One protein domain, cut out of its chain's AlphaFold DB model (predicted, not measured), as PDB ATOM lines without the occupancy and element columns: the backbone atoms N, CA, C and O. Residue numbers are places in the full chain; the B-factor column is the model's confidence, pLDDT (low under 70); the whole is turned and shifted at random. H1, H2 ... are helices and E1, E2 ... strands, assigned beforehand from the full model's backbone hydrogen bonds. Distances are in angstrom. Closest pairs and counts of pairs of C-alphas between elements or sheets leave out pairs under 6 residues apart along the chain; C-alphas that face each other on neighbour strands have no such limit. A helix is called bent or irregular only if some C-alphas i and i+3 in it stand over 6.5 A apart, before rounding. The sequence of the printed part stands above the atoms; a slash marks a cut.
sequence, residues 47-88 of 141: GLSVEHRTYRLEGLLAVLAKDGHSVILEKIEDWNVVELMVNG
ATOM      1  N   GLY A  47      -7.269  24.550   3.925       51.56
ATOM      2  CA  GLY A  47      -8.333  24.925   2.984       51.56
ATOM      3  C   GLY A  47      -9.564  24.008   2.925       51.56
ATOM      4  O   GLY A  47     -10.444  24.264   2.107       51.56
ATOM      5  N   LEU A  48      -9.664  22.969   3.763       53.09
ATOM      6  CA  LEU A  48     -10.795  22.031   3.782       53.09
ATOM      7  C   LEU A  48     -11.492  22.004   5.154       53.09
ATOM      8  O   LEU A  48     -10.865  22.221   6.197       53.09
ATOM      9  N   SER A  49     -12.802  21.732   5.144       55.94
ATOM     10  CA  SER A  49     -13.625  21.537   6.345       55.94
ATOM     11  C   SER A  49     -13.011  20.485   7.272       55.94
ATOM     12  O   SER A  49     -12.498  19.467   6.806       55.94
ATOM     13  N   VAL A  50     -13.048  20.741   8.586       57.34
ATOM     14  CA  VAL A  50     -12.596  19.789   9.613       57.34
ATOM     15  C   VAL A  50     -13.434  18.518   9.483       57.34
ATOM     16  O   VAL A  50     -14.643  18.556   9.696       57.34
ATOM     17  N   GLU A  51     -12.799  17.397   9.157       59.00
ATOM     18  CA  GLU A  51     -13.462  16.097   9.037       59.00
ATOM     19  C   GLU A  51     -12.546  14.978   9.536       59.00
ATOM     20  O   GLU A  51     -11.319  15.072   9.486       59.00
ATOM     21  N   HIS A  52     -13.153  13.877   9.981       55.28
ATOM     22  CA  HIS A  52     -12.453  12.635  10.308       55.28
ATOM     23  C   HIS A  52     -12.031  11.925   9.015       55.28
ATOM     24  O   HIS A  52     -12.661  10.956   8.589       55.28
ATOM     25  N   ARG A  53     -10.999  12.449   8.347       62.16
ATOM     26  CA  ARG A  53     -10.491  11.884   7.093       62.16
ATOM     27  C   ARG A  53      -9.423  10.839   7.378       62.16
ATOM     28  O   ARG A  53      -8.416  11.127   8.011       62.16
ATOM     29  N   THR A  54      -9.603   9.646   6.829       65.19
ATOM     30  CA  THR A  54      -8.623   8.555   6.917       65.19
ATOM     31  C   THR A  54      -7.554   8.628   5.830       65.19
ATOM     32  O   THR A  54      -6.641   7.823   5.840       65.19
ATOM     33  N   TYR A  55      -7.597   9.607   4.921       66.81
ATOM     34  CA  TYR A  55      -6.711   9.663   3.750       66.81
ATOM     35  C   TYR A  55      -5.210   9.652   4.088       66.81
ATOM     36  O   TYR A  55      -4.429   8.976   3.428       66.81
ATOM     37  N   ARG A  56      -4.793  10.377   5.138       65.88
ATOM     38  CA  ARG A  56      -3.399  10.351   5.623       65.88
ATOM     39  C   ARG A  56      -3.070   9.066   6.391       65.88
ATOM     40  O   ARG A  56      -1.916   8.663   6.437       65.88
ATOM     41  N   LEU A  57      -4.084   8.419   6.964       72.00
ATOM     42  CA  LEU A  57      -3.950   7.155   7.683       72.00
ATOM     43  C   LEU A  57      -3.918   5.960   6.727       72.00
ATOM     44  O   LEU A  57      -3.288   4.969   7.056       72.00
ATOM     45  N   GLU A  58      -4.517   6.053   5.536       74.38
ATOM     46  CA  GLU A  58      -4.528   4.991   4.515       74.38
ATOM     47  C   GLU A  58      -3.116   4.524   4.150       74.38
ATOM     48  O   GLU A  58      -2.877   3.327   4.025       74.38
ATOM     49  N   GLY A  59      -2.154   5.448   4.054       74.81
ATOM     50  CA  GLY A  59      -0.753   5.089   3.832       74.81
ATOM     51  C   GLY A  59      -0.164   4.277   4.989       74.81
ATOM     52  O   GLY A  59       0.515   3.275   4.767       74.81
ATOM     53  N   LEU A  60      -0.471   4.667   6.230       75.12
ATOM     54  CA  LEU A  60      -0.010   3.972   7.434       75.12
ATOM     55  C   LEU A  60      -0.657   2.585   7.539       75.12
ATOM     56  O   LEU A  60       0.029   1.598   7.798       75.12
ATOM     57  N   LEU A  61      -1.959   2.501   7.261       77.38
ATOM     58  CA  LEU A  61      -2.712   1.252   7.181       77.38
ATOM     59  C   LEU A  61      -2.126   0.316   6.125       77.38
ATOM     60  O   LEU A  61      -1.961  -0.867   6.399       77.38
ATOM     61  N   ALA A  62      -1.777   0.836   4.946       76.62
ATOM     62  CA  ALA A  62      -1.209   0.043   3.863       76.62
ATOM     63  C   ALA A  62       0.146  -0.572   4.242       76.62
ATOM     64  O   ALA A  62       0.390  -1.735   3.927       76.62
ATOM     65  N   VAL A  63       1.010   0.174   4.942       75.12
ATOM     66  CA  VAL A  63       2.297  -0.347   5.435       75.12
ATOM     67  C   VAL A  63       2.069  -1.452   6.467       75.12
ATOM     68  O   VAL A  63       2.617  -2.542   6.330       75.12
ATOM     69  N   LEU A  64       1.196  -1.220   7.450       76.94
ATOM     70  CA  LEU A  64       0.894  -2.202   8.495       76.94
ATOM     71  C   LEU A  64       0.236  -3.475   7.937       76.94
ATOM     72  O   LEU A  64       0.611  -4.586   8.318       76.94
ATOM     73  N   ALA A  65      -0.708  -3.322   7.007       75.56
ATOM     74  CA  ALA A  65      -1.384  -4.432   6.343       75.56
ATOM     75  C   ALA A  65      -0.430  -5.232   5.445       75.56
ATOM     76  O   ALA A  65      -0.522  -6.458   5.397       75.56
ATOM     77  N   LYS A  66       0.516  -4.564   4.768       72.81
ATOM     78  CA  LYS A  66       1.565  -5.222   3.974       72.81
ATOM     79  C   LYS A  66       2.466  -6.104   4.840       72.81
ATOM     80  O   LYS A  66       2.861  -7.178   4.393       72.81
ATOM     81  N   ASP A  67       2.742  -5.682   6.068       69.38
ATOM     82  CA  ASP A  67       3.470  -6.477   7.060       69.38
ATOM     83  C   ASP A  67       2.614  -7.588   7.717       69.38
ATOM     84  O   ASP A  67       3.129  -8.377   8.508       69.38
ATOM     85  N   GLY A  68       1.319  -7.691   7.388       76.19
ATOM     86  CA  GLY A  68       0.417  -8.726   7.906       76.19
ATOM     87  C   GLY A  68      -0.195  -8.415   9.275       76.19
ATOM     88  O   GLY A  68      -0.673  -9.321   9.959       76.19
ATOM     89  N   HIS A  69      -0.190  -7.149   9.700       79.94
ATOM     90  CA  HIS A  69      -0.783  -6.738  10.970       79.94
ATOM     91  C   HIS A  69      -2.292  -6.519  10.850       79.94
ATOM     92  O   HIS A  69      -2.795  -6.028   9.837       79.94
ATOM     93  N   SER A  70      -3.021  -6.852  11.917       82.06
ATOM     94  CA  SER A  70      -4.453  -6.552  12.004       82.06
ATOM     95  C   SER A  70      -4.619  -5.132  12.513       82.06
ATOM     96  O   SER A  70      -4.264  -4.865  13.657       82.06
ATOM     97  N   VAL A  71      -5.144  -4.230  11.685       82.94
ATOM     98  CA  VAL A  71      -5.298  -2.821  12.059       82.94
ATOM     99  C   VAL A  71      -6.758  -2.461  12.312       82.94
ATOM    100  O   VAL A  71      -7.626  -2.761  11.496       82.94
ATOM    101  N   ILE A  72      -7.021  -1.791  13.432       85.50
ATOM    102  CA  ILE A  72      -8.327  -1.261  13.827       85.50
ATOM    103  C   ILE A  72      -8.240   0.262  13.879       85.50
ATOM    104  O   ILE A  72      -7.309   0.818  14.451       85.50
ATOM    105  N   LEU A  73      -9.225   0.935  13.294       83.25
ATOM    106  CA  LEU A  73      -9.358   2.387  13.325       83.25
ATOM    107  C   LEU A  73     -10.360   2.799  14.404       83.25
ATOM    108  O   LEU A  73     -11.533   2.431  14.331       83.25
ATOM    109  N   GLU A  74      -9.922   3.616  15.352       85.06
ATOM    110  CA  GLU A  74     -10.747   4.152  16.430       85.06
ATOM    111  C   GLU A  74     -10.772   5.683  16.351       85.06
ATOM    112  O   GLU A  74      -9.753   6.332  16.123       85.06
ATOM    113  N   LYS A  75     -11.956   6.278  16.485       82.62
ATOM    114  CA  LYS A  75     -12.126   7.735  16.429       82.62
ATOM    115  C   LYS A  75     -12.064   8.292  17.844       82.62
ATOM    116  O   LYS A  75     -12.780   7.790  18.710       82.62
ATOM    117  N   ILE A  76     -11.263   9.329  18.051       83.12
ATOM    118  CA  ILE A  76     -11.153  10.040  19.333       83.12
ATOM    119  C   ILE A  76     -11.556  11.504  19.174       83.12
ATOM    120  O   ILE A  76     -11.554  12.044  18.070       83.12
ATOM    121  N   GLU A  77     -11.915  12.147  20.282       75.94
ATOM    122  CA  GLU A  77     -12.314  13.560  20.294       75.94
ATOM    123  C   GLU A  77     -11.109  14.516  20.281       75.94
ATOM    124  O   GLU A  77     -11.265  15.699  19.973       75.94
ATOM    125  N   ASP A  78      -9.901  14.016  20.561       78.31
ATOM    126  CA  ASP A  78      -8.668  14.802  20.578       78.31
ATOM    127  C   ASP A  78      -8.284  15.315  19.193       78.31
ATOM    128  O   ASP A  78      -8.092  14.557  18.253       78.31
ATOM    129  N   TRP A  79      -8.123  16.628  19.048       77.06
ATOM    130  CA  TRP A  79      -7.879  17.250  17.747       77.06
ATOM    131  C   TRP A  79      -6.439  17.096  17.255       77.06
ATOM    132  O   TRP A  79      -5.489  17.486  17.932       77.06
ATOM    133  N   ASN A  80      -6.288  16.699  15.990       73.00
ATOM    134  CA  ASN A  80      -5.006  16.535  15.291       73.00
ATOM    135  C   ASN A  80      -4.046  15.496  15.899       73.00
ATOM    136  O   ASN A  80      -2.860  15.512  15.570       73.00
ATOM    137  N   VAL A  81      -4.526  14.611  16.766       78.88
ATOM    138  CA  VAL A  81      -3.706  13.575  17.405       78.88
ATOM    139  C   VAL A  81      -3.928  12.234  16.713       78.88
ATOM    140  O   VAL A  81      -5.043  11.915  16.297       78.88
ATOM    141  N   VAL A  82      -2.852  11.462  16.575       81.06
ATOM    142  CA  VAL A  82      -2.872  10.060  16.162       81.06
ATOM    143  C   VAL A  82      -2.070   9.257  17.175       81.06
ATOM    144  O   VAL A  82      -0.896   9.545  17.406       81.06
ATOM    145  N   GLU A  83      -2.689   8.239  17.756       84.00
ATOM    146  CA  GLU A  83      -2.030   7.276  18.635       84.00
ATOM    147  C   GLU A  83      -2.051   5.898  17.984       84.00
ATOM    148  O   GLU A  83      -3.088   5.422  17.518       84.00
ATOM    149  N   LEU A  84      -0.896   5.252  17.964       78.75
ATOM    150  CA  LEU A  84      -0.713   3.889  17.506       78.75
ATOM    151  C   LEU A  84      -0.516   3.002  18.729       78.75
ATOM    152  O   LEU A  84       0.509   3.075  19.414       78.75
ATOM    153  N   MET A  85      -1.490   2.142  18.982       80.06
ATOM    154  CA  MET A  85      -1.407   1.128  20.017       80.06
ATOM    155  C   MET A  85      -1.107  -0.220  19.386       80.06
ATOM    156  O   MET A  85      -1.780  -0.622  18.442       80.06
ATOM    157  N   VAL A  86      -0.135  -0.949  19.916       79.44
ATOM    158  CA  VAL A  86       0.157  -2.325  19.514       79.44
ATOM    159  C   VAL A  86      -0.064  -3.203  20.731       79.44
ATOM    160  O   VAL A  86       0.532  -2.979  21.780       79.44
ATOM    161  N   ASN A  87      -0.957  -4.184  20.614       77.94
ATOM    162  CA  ASN A  87      -1.301  -5.094  21.711       77.94
ATOM    163  C   ASN A  87      -1.752  -4.377  23.009       77.94
ATOM    164  O   ASN A  87      -1.482  -4.841  24.113       77.94
ATOM    165  N   GLY A  88      -2.425  -3.230  22.870       74.81
ATOM    166  CA  GLY A  88      -2.910  -2.420  23.994       74.81
ATOM    167  C   GLY A  88      -1.890  -1.443  24.588       74.81
ATOM    168  O   GLY A  88      -2.241  -0.700  25.500       74.81
TER     169      GLY A  88
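What this domain is: This is residues 47 to 88 of the 141 residues of an uncharacterized protein of Camelus ferus (UniProt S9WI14). The chain makes a loose, flat zigzag of three legs: helix H1, strand E1 folded back beside it, and strand E2 folded back again near E1. The two strands run opposite ways but do not pair into a sheet, and the unnamed stretch of residues 47 to 54 leads into H1 and makes one end of the long axis. The printed part has 42 residues, with one named helix and two named strands in the order H1, E1, E2, and its class is mixed, helices and strands, each kind holding 12 of the 24 residues in named elements. The whole is loose, with a radius of gyration of the C-alphas of 11.8 A, and the C-alphas span 34 by 21 by 11 A along their three main axes.

How they stand to each other: H1, residues 55 to 66, has 6 of its 8 O i to N i+4 pairs within hydrogen-bond range. Between H1 and E1, residues 70 to 75, there are 4 pairs of C-alphas within 8 A. The closest C-alphas of the two are those of Leu 61 and Val 71, 6.9 A apart, and the centres are 10.9 A apart. E1 and E2, residues 81 to 86, are near each other, with no pair of C-alphas within 8 A but 10 pairs within 10 A. Each of the two strands pairs with no named strand. H1 and E2 are apart, with no C-alpha of the one within 8 A of the other. Residues 63 to 68, of which 63 to 66 belong to H1, stand free.

Where its parts are: H1 begins at C-alpha 55, at (-6.711, 9.663, 3.750), and measures 17.0 A from first to last C-alpha. It is neither bent nor irregular, but only just: C-alphas 56 and 59 are 6.2 A apart. E1 runs from Ser 70 to Lys 75 over 16.8 A, with C-alpha 70 at (-4.453, -6.552, 12.004). E2 runs from Val 81 to Val 86 over 16.5 A and ends at C-alpha 86, at (0.157, -2.325, 19.514).

The domain as a whole: The two C-alphas farthest apart are those of Gly 47 and Asn 87, at 36.1 A, and the outline is flat. The printed part runs from residue 47 to residue 88 and has no cut. The links from H1 to E1, with 3 residues, and from E1 to E2, with 5 residues, are both tight, and no link is long. The mean pLDDT of the printed part is 73.6. It is under 70 at residues 47 to 56 and at residue 67; the mean is 74 for H1, 84 for E1 and 80 for E2.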